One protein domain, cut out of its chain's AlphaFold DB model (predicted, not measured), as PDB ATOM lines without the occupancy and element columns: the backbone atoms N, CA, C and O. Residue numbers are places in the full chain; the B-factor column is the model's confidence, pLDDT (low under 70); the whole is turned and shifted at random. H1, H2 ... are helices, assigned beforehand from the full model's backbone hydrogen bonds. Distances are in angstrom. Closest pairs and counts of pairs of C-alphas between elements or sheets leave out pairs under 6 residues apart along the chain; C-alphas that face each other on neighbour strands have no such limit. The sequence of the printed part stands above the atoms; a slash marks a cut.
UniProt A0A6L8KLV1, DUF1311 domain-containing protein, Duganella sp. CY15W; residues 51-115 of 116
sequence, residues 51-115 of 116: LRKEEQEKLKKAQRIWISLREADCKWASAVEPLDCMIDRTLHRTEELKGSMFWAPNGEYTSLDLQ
ATOM      1  N   LEU A  51     108.248  43.326  -4.645       96.50
ATOM      2  CA  LEU A  51     106.854  43.599  -4.309       96.50
ATOM      3  C   LEU A  51     106.381  42.760  -3.121       96.50
ATOM      4  O   LEU A  51     106.770  41.602  -2.955       96.50
ATOM      5  N   ARG A  52     105.457  43.312  -2.324       95.06
ATOM      6  CA  ARG A  52     104.717  42.514  -1.336       95.06
ATOM      7  C   ARG A  52     103.690  41.640  -2.061       95.06
ATOM      8  O   ARG A  52     103.337  41.871  -3.217       95.06
ATOM      9  N   LYS A  53     103.183  40.623  -1.362       95.44
ATOM     10  CA  LYS A  53     102.306  39.595  -1.946       95.44
ATOM     11  C   LYS A  53     101.056  40.167  -2.631       95.44
ATOM     12  O   LYS A  53     100.639  39.653  -3.663       95.44
ATOM     13  N   GLU A  54     100.456  41.217  -2.076       95.06
ATOM     14  CA  GLU A  54      99.273  41.842  -2.680       95.06
ATOM     15  C   GLU A  54      99.615  42.541  -4.006       95.06
ATOM     16  O   GLU A  54      98.902  42.379  -4.999       95.06
ATOM     17  N   GLU A  55     100.724  43.281  -4.059       97.00
ATOM     18  CA  GLU A  55     101.198  43.927  -5.285       97.00
ATOM     19  C   GLU A  55     101.639  42.917  -6.348       97.00
ATOM     20  O   GLU A  55     101.373  43.139  -7.528       97.00
ATOM     21  N   GLN A  56     102.234  41.788  -5.952       98.06
ATOM     22  CA  GLN A  56     102.571  40.697  -6.872       98.06
ATOM     23  C   GLN A  56     101.336  40.186  -7.630       98.06
ATOM     24  O   GLN A  56     101.373  40.031  -8.852       98.06
ATOM     25  N   GLU A  57     100.212  39.967  -6.940       98.44
ATOM     26  CA  GLU A  57      98.970  39.520  -7.589       98.44
ATOM     27  C   GLU A  57      98.375  40.599  -8.507       98.44
ATOM     28  O   GLU A  57      97.891  40.292  -9.604       98.44
ATOM     29  N   LYS A  58      98.462  41.876  -8.110       98.19
ATOM     30  CA  LYS A  58      98.046  43.006  -8.957       98.19
ATOM     31  C   LYS A  58      98.894  43.088 -10.227       98.19
ATOM     32  O   LYS A  58      98.331  43.179 -11.320       98.19
ATOM     33  N   LEU A  59     100.220  42.991 -10.107       98.50
ATOM     34  CA  LEU A  59     101.138  43.025 -11.245       98.50
ATOM     35  C   LEU A  59     100.922  41.826 -12.173       98.50
ATOM     36  O   LEU A  59     100.828  42.001 -13.385       98.50
ATOM     37  N   LYS A  60     100.748  40.620 -11.626       98.75
ATOM     38  CA  LYS A  60     100.432  39.418 -12.410       98.75
ATOM     39  C   LYS A  60      99.150  39.588 -13.227       98.75
ATOM     40  O   LYS A  60      99.104  39.207 -14.398       98.75
ATOM     41  N   LYS A  61      98.103  40.173 -12.633       98.75
ATOM     42  CA  LYS A  61      96.857  40.492 -13.346       98.75
ATOM     43  C   LYS A  61      97.095  41.532 -14.443       98.75
ATOM     44  O   LYS A  61      96.650  41.320 -15.568       98.75
ATOM     45  N   ALA A  62      97.812  42.612 -14.136       98.62
ATOM     46  CA  ALA A  62      98.140  43.655 -15.105       98.62
ATOM     47  C   ALA A  62      98.941  43.099 -16.293       98.62
ATOM     48  O   ALA A  62      98.609  43.383 -17.439       98.62
ATOM     49  N   GLN A  63      99.930  42.238 -16.039       98.81
ATOM     50  CA  GLN A  63     100.766  41.653 -17.085       98.81
ATOM     51  C   GLN A  63      99.976  40.722 -18.011       98.81
ATOM     52  O   GLN A  63     100.161  40.764 -19.223       98.81
ATOM     53  N   ARG A  64      99.037  39.933 -17.475       98.81
ATOM     54  CA  ARG A  64      98.126  39.107 -18.291       98.81
ATOM     55  C   ARG A  64      97.232  39.945 -19.205       98.81
ATOM     56  O   ARG A  64      97.039  39.587 -20.365       98.81
ATOM     57  N   ILE A  65      96.705  41.054 -18.686       98.81
ATOM     58  CA  ILE A  65      95.905  42.002 -19.474       98.81
ATOM     59  C   ILE A  65      96.771  42.639 -20.562       98.81
ATOM     60  O   ILE A  65      96.350  42.698 -21.713       98.81
ATOM     61  N   TRP A  66      97.993  43.055 -20.225       98.69
ATOM     62  CA  TRP A  66      98.932  43.617 -21.192       98.69
ATOM     63  C   TRP A  66      99.263  42.637 -22.329       98.69
ATOM     64  O   TRP A  66      99.278  43.059 -23.479       98.69
ATOM     65  N   ILE A  67      99.446  41.337 -22.056       98.56
ATOM     66  CA  ILE A  67      99.654  40.333 -23.119       98.56
ATOM     67  C   ILE A  67      98.463  40.324 -24.086       98.56
ATOM     68  O   ILE A  67      98.659  40.384 -25.296       98.56
ATOM     69  N   SER A  68      97.234  40.325 -23.554       98.25
ATOM     70  CA  SER A  68      96.018  40.355 -24.383       98.25
ATOM     71  C   SER A  68      95.920  41.644 -25.207       98.25
ATOM     72  O   SER A  68      95.515  41.609 -26.366       98.25
ATOM     73  N   LEU A  69      96.317  42.783 -24.626       97.56
ATOM     74  CA  LEU A  69      96.406  44.063 -25.329       97.56
ATOM     75  C   LEU A  69      97.444  44.012 -26.455       97.56
ATOM     76  O   LEU A  69      97.111  44.382 -27.574       97.56
ATOM     77  N   ARG A  70      98.669  43.535 -26.184       97.44
ATOM     78  CA  ARG A  70      99.745  43.392 -27.182       97.44
ATOM     79  C   ARG A  70      99.270  42.558 -28.368       97.44
ATOM     80  O   ARG A  70      99.441  42.967 -29.509       97.44
ATOM     81  N   GLU A  71      98.653  41.410 -28.097       95.25
ATOM     82  CA  GLU A  71      98.137  40.521 -29.141       95.25
ATOM     83  C   GLU A  71      97.034  41.185 -29.973       95.25
ATOM     84  O   GLU A  71      97.091  41.151 -31.202       95.25
ATOM     85  N   ALA A  72      96.044  41.803 -29.322       95.62
ATOM     86  CA  ALA A  72      94.940  42.461 -30.015       95.62
ATOM     87  C   ALA A  72      95.417  43.647 -30.866       95.62
ATOM     88  O   ALA A  72      95.006  43.791 -32.017       95.62
ATOM     89  N   ASP A  73      96.305  44.466 -30.310       94.19
ATOM     90  CA  ASP A  73      96.818  45.673 -30.942       94.19
ATOM     91  C   ASP A  73      97.721  45.355 -32.140       94.19
ATOM     92  O   ASP A  73      97.494  45.863 -33.238       94.19
ATOM     93  N   CYS A  74      98.667  44.424 -31.980       95.69
ATOM     94  CA  CYS A  74      99.545  44.028 -33.079       95.69
ATOM     95  C   CYS A  74      98.798  43.297 -34.196       95.69
ATOM     96  O   CYS A  74      99.117  43.485 -35.368       95.69
ATOM     97  N   LYS A  75      97.754  42.524 -33.865       92.88
ATOM     98  CA  LYS A  75      96.905  41.867 -34.866       92.88
ATOM     99  C   LYS A  75      96.054  42.856 -35.667       92.88
ATOM    100  O   LYS A  75      95.822  42.621 -36.851       92.88
ATOM    101  N   TRP A  76      95.567  43.929 -35.039       88.69
ATOM    102  CA  TRP A  76      94.843  45.001 -35.735       88.69
ATOM    103  C   TRP A  76      95.778  45.799 -36.654       88.69
ATOM    104  O   TRP A  76      95.401  46.092 -37.787       88.69
ATOM    105  N   ALA A  77      96.988  46.116 -36.182       81.44
ATOM    106  CA  ALA A  77      97.956  46.916 -36.927       81.44
ATOM    107  C   ALA A  77      98.504  46.186 -38.166       81.44
ATOM    108  O   ALA A  77      98.696  46.803 -39.212       81.44
ATOM    109  N   SER A  78      98.735  44.872 -38.070       79.38
ATOM    110  CA  SER A  78      99.150  44.028 -39.193       79.38
ATOM    111  C   SER A  78      98.757  42.576 -38.939       79.38
ATOM    112  O   SER A  78      99.295  41.908 -38.060       79.38
ATOM    113  N   ALA A  79      97.829  42.055 -39.742       73.19
ATOM    114  CA  ALA A  79      97.402  40.662 -39.618       73.19
ATOM    115  C   ALA A  79      98.436  39.656 -40.162       73.19
ATOM    116  O   ALA A  79      98.379  38.483 -39.802       73.19
ATOM    117  N   VAL A  80      99.338  40.096 -41.048       73.75
ATOM    118  CA  VAL A  80     100.279  39.219 -41.768       73.75
ATOM    119  C   VAL A  80     101.644  39.192 -41.086       73.75
ATOM    120  O   VAL A  80     102.264  38.141 -41.006       73.75
ATOM    121  N   GLU A  81     102.090  40.326 -40.545       76.50
ATOM    122  CA  GLU A  81     103.444  40.495 -40.011       76.50
ATOM    123  C   GLU A  81     103.401  41.288 -38.691       76.50
ATOM    124  O   GLU A  81     103.724  42.476 -38.677       76.50
ATOM    125  N   PRO A  82     102.957  40.680 -37.572       87.38
ATOM    126  CA  PRO A  82     102.817  41.384 -36.297       87.38
ATOM    127  C   PRO A  82     104.135  41.493 -35.513       87.38
ATOM    128  O   PRO A  82     104.134  42.067 -34.424       87.38
ATOM    129  N   LEU A  83     105.242  40.923 -36.010       93.56
ATOM    130  CA  LEU A  83     106.468  40.746 -35.225       93.56
ATOM    131  C   LEU A  83     107.115  42.070 -34.815       93.56
ATOM    132  O   LEU A  83     107.439  42.211 -33.642       93.56
ATOM    133  N   ASP A  84     107.228  43.045 -35.718       93.69
ATOM    134  CA  ASP A  84     107.819  44.353 -35.394       93.69
ATOM    135  C   ASP A  84     107.024  45.055 -34.281       93.69
ATOM    136  O   ASP A  84     107.584  45.485 -33.274       93.69
ATOM    137  N   CYS A  85     105.689  45.037 -34.374       95.81
ATOM    138  CA  CYS A  85     104.825  45.536 -33.303       95.81
ATOM    139  C   CYS A  85     105.031  44.770 -31.990       95.81
ATOM    140  O   CYS A  85     105.093  45.372 -30.917       95.81
ATOM    141  N   MET A  86     105.124  43.438 -32.046       97.12
ATOM    142  CA  MET A  86     105.325  42.632 -30.846       97.12
ATOM    143  C   MET A  86     106.668  42.931 -30.185       97.12
ATOM    144  O   MET A  86     106.705  43.014 -28.957       97.12
ATOM    145  N   ILE A  87     107.738  43.119 -30.961       97.62
ATOM    146  CA  ILE A  87     109.065  43.500 -30.465       97.62
ATOM    147  C   ILE A  87     108.970  44.852 -29.758       97.62
ATOM    148  O   ILE A  87     109.244  44.924 -28.557       97.62
ATOM    149  N   ASP A  88     108.469  45.883 -30.442       96.94
ATOM    150  CA  ASP A  88     108.367  47.243 -29.902       96.94
ATOM    151  C   ASP A  88     107.528  47.297 -28.624       96.94
ATOM    152  O   ASP A  88     107.947  47.845 -27.601       96.94
ATOM    153  N   ARG A  89     106.348  46.663 -28.632       97.88
ATOM    154  CA  ARG A  89     105.470  46.596 -27.454       97.88
ATOM    155  C   ARG A  89     106.148  45.888 -26.281       97.88
ATOM    156  O   ARG A  89     105.916  46.271 -25.135       97.88
ATOM    157  N   THR A  90     106.956  44.865 -26.547       98.75
ATOM    158  CA  THR A  90     107.674  44.103 -25.513       98.75
ATOM    159  C   THR A  90     108.815  44.922 -24.917       98.75
ATOM    160  O   THR A  90     108.928  44.983 -23.694       98.75
ATOM    161  N   LEU A  91     109.589  45.621 -25.750       98.75
ATOM    162  CA  LEU A  91     110.642  46.537 -25.304       98.75
ATOM    163  C   LEU A  91     110.070  47.687 -24.468       98.75
ATOM    164  O   LEU A  91     110.532  47.938 -23.359       98.75
ATOM    165  N   HIS A  92     108.998  48.328 -24.940       98.56
ATOM    166  CA  HIS A  92     108.326  49.390 -24.187       98.56
ATOM    167  C   HIS A  92     107.812  48.893 -22.840       98.56
ATOM    168  O   HIS A  92     107.970  49.568 -21.825       98.56
ATOM    169  N   ARG A  93     107.233  47.688 -22.801       98.81
ATOM    170  CA  ARG A  93     106.750  47.117 -21.547       98.81
ATOM    171  C   ARG A  93     107.877  46.879 -20.550       98.81
ATOM    172  O   ARG A  93     107.672  47.076 -19.355       98.81
ATOM    173  N   THR A  94     109.043  46.453 -21.020       98.88
ATOM    174  CA  THR A  94     110.228  46.303 -20.175       98.88
ATOM    175  C   THR A  94     110.585  47.626 -19.499       98.88
ATOM    176  O   THR A  94     110.729  47.656 -18.277       98.88
ATOM    177  N   GLU A  95     110.639  48.725 -20.251       98.69
ATOM    178  CA  GLU A  95     110.921  50.057 -19.696       98.69
ATOM    179  C   GLU A  95     109.813  50.545 -18.751       98.69
ATOM    180  O   GLU A  95     110.096  51.062 -17.672       98.69
ATOM    181  N   GLU A  96     108.542  50.293 -19.077       98.56
ATOM    182  CA  GLU A  96     107.426  50.578 -18.167       98.56
ATOM    183  C   GLU A  96     107.572  49.843 -16.828       98.56
ATOM    184  O   GLU A  96     107.313  50.428 -15.777       98.56
ATOM    185  N   LEU A  97     107.969  48.564 -16.835       98.69
ATOM    186  CA  LEU A  97     108.174  47.799 -15.602       98.69
ATOM    187  C   LEU A  97     109.375  48.312 -14.804       98.69
ATOM    188  O   LEU A  97     109.290  48.378 -13.578       98.69
ATOM    189  N   LYS A  98     110.465  48.700 -15.477       98.44
ATOM    190  CA  LYS A  98     111.653  49.274 -14.828       98.44
ATOM    191  C   LYS A  98     111.335  50.602 -14.122       98.44
ATOM    192  O   LYS A  98     111.713  50.785 -12.961       98.44
ATOM    193  N   GLY A  99     110.561  51.465 -14.781       98.00
ATOM    194  CA  GLY A  99     110.170  52.783 -14.274       98.00
ATOM    195  C   GLY A  99     108.925  52.801 -13.379       98.00
ATOM    196  O   GLY A  99     108.626  53.827 -12.766       98.00
ATOM    197  N   SER A 100     108.180  51.695 -13.281       96.44
ATOM    198  CA  SER A 100     106.971  51.625 -12.454       96.44
ATOM    199  C   SER A 100     107.309  51.823 -10.979       96.44
ATOM    200  O   SER A 100     108.028  51.026 -10.382       96.44
ATOM    201  N   MET A 101     106.744  52.869 -10.379       97.31
ATOM    202  CA  MET A 101     106.913  53.145  -8.957       97.31
ATOM    203  C   MET A 101     106.064  52.197  -8.100       97.31
ATOM    204  O   MET A 101     104.879  51.981  -8.373       97.31
ATOM    205  N   PHE A 102     106.639  51.679  -7.019       95.88
ATOM    206  CA  PHE A 102     105.988  50.786  -6.068       95.88
ATOM    207  C   PHE A 102     106.444  51.049  -4.631       95.88
ATOM    208  O   PHE A 102     107.492  51.638  -4.378       95.88
ATOM    209  N   TRP A 103     105.634  50.590  -3.675       94.62
ATOM    210  CA  TRP A 103     106.006  50.566  -2.262       94.62
ATOM    211  C   TRP A 103     106.751  49.271  -1.952       94.62
ATOM    212  O   TRP A 103     106.153  48.190  -1.950       94.62
ATOM    213  N   ALA A 104     108.050  49.381  -1.698       92.62
ATOM    214  CA  ALA A 104     108.897  48.263  -1.322       92.62
ATOM    215  C   ALA A 104     108.589  47.786   0.119       92.62
ATOM    216  O   ALA A 104     108.046  48.542   0.934       92.62
ATOM    217  N   PRO A 105     108.931  46.534   0.484       91.00
ATOM    218  CA  PRO A 105     108.708  45.994   1.827       91.00
ATOM    219  C   PRO A 105     109.362  46.799   2.959       91.00
ATOM    220  O   PRO A 105     108.875  46.761   4.086       91.00
ATOM    221  N   ASN A 106     110.438  47.533   2.665       90.25
ATOM    222  CA  ASN A 106     111.120  48.433   3.600       90.25
ATOM    223  C   ASN A 106     110.376  49.770   3.822       90.25
ATOM    224  O   ASN A 106     110.836  50.591   4.610       90.25
ATOM    225  N   GLY A 107     109.242  49.996   3.148       91.88
ATOM    226  CA  GLY A 107     108.456  51.227   3.233       91.88
ATOM    227  C   GLY A 107     108.917  52.339   2.290       91.88
ATOM    228  O   GLY A 107     108.378  53.437   2.361       91.88
ATOM    229  N   GLU A 108     109.882  52.086   1.408       94.50
ATOM    230  CA  GLU A 108     110.338  53.054   0.411       94.50
ATOM    231  C   GLU A 108     109.397  53.091  -0.801       94.50
ATOM    232  O   GLU A 108     108.926  52.050  -1.263       94.50
ATOM    233  N   TYR A 109     109.137  54.286  -1.335       95.81
ATOM    234  CA  TYR A 109     108.454  54.452  -2.618       95.81
ATOM    235  C   TYR A 109     109.495  54.639  -3.723       95.81
ATOM    236  O   TYR A 109     110.149  55.677  -3.793       95.81
ATOM    237  N   THR A 110     109.678  53.613  -4.550       97.25
ATOM    238  CA  THR A 110     110.861  53.448  -5.411       97.25
ATOM    239  C   THR A 110     110.508  52.706  -6.708       97.25
ATOM    240  O   THR A 110     109.357  52.317  -6.900       97.25
ATOM    241  N   SER A 111     111.474  52.512  -7.608       97.62
ATOM    242  CA  SER A 111     111.350  51.715  -8.839       97.62
ATOM    243  C   SER A 111     112.619  50.890  -9.071       97.62
ATOM    244  O   SER A 111     113.630  51.111  -8.407       97.62
ATOM    245  N   LEU A 112     112.606  49.956 -10.028       96.94
ATOM    246  CA  LEU A 112     113.829  49.214 -10.366       96.94
ATOM    247  C   LEU A 112     114.924  50.132 -10.924       96.94
ATOM    248  O   LEU A 112     116.100  49.865 -10.704       96.94
ATOM    249  N   ASP A 113     114.562  51.205 -11.628       96.56
ATOM    250  CA  ASP A 113     115.544  52.163 -12.152       96.56
ATOM    251  C   ASP A 113     116.207  53.015 -11.073       96.56
ATOM    252  O   ASP A 113     117.356  53.412 -11.242       96.56
ATOM    253  N   LEU A 114     115.519  53.262  -9.956       95.69
ATOM    254  CA  LEU A 114     116.081  53.992  -8.818       95.69
ATOM    255  C   LEU A 114     116.935  53.110  -7.893       95.69
ATOM    256  O   LEU A 114     117.642  53.634  -7.040       95.69
ATOM    257  N   GLN A 115     116.868  51.785  -8.050       87.81
ATOM    258  CA  GLN A 115     117.592  50.808  -7.225       87.81
ATOM    259  C   GLN A 115     118.940  50.366  -7.819       87.81
ATOM    260  O   GLN A 115     119.613  49.524  -7.222       87.81
TER     261      GLN A 115
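What this domain is: This is residues 51 to 115 of the 116 residues of the protein "DUF1311 domain-containing protein" of Duganella sp. CY15W (UniProt A0A6L8KLV1). A long helical hairpin forms a narrow V, with H1 as its longer arm and H2 as the shorter one, closest near the turn between them. Beyond the end of H2, residues 100 to 115 run on with no named element and fold back on themselves, residues 102 to 103 pairing antiparallel with 109 to 110. The printed part has 65 residues with two named helices, H1 then H2, and no named strand; the class is all helix. The whole is a loose rod, radius of gyration of the C-alphas 14.6 A, spanning 48 by 22 by 10 A.

How they stand to each other: H1, residues 53 to 77, and H2, residues 83 to 99, form a helical hairpin and run opposite ways at a shallow tilt of 26 degrees. They touch through residues 70 to 77 of H1 and 83 to 89 of H2 alone; their closest C-alphas, of Cys 74 and Cys 85, are 5.5 A apart. In both helices every O i to N i+4 pair is within hydrogen-bond range.

Where its parts are: H1 measures 36.0 A from C-alpha 53 at (102.306, 39.595, -1.946) to C-alpha 77. H2 measures 24.4 A, ending at C-alpha 99 at (110.170, 52.783, -14.274).

The domain as a whole: The C-alphas farthest apart, of Val 80 and Asn 106, are 47.5 A apart. The link from H1 to H2 is tight. The printed part has no cut, and no printed residue is under 70 in pLDDT.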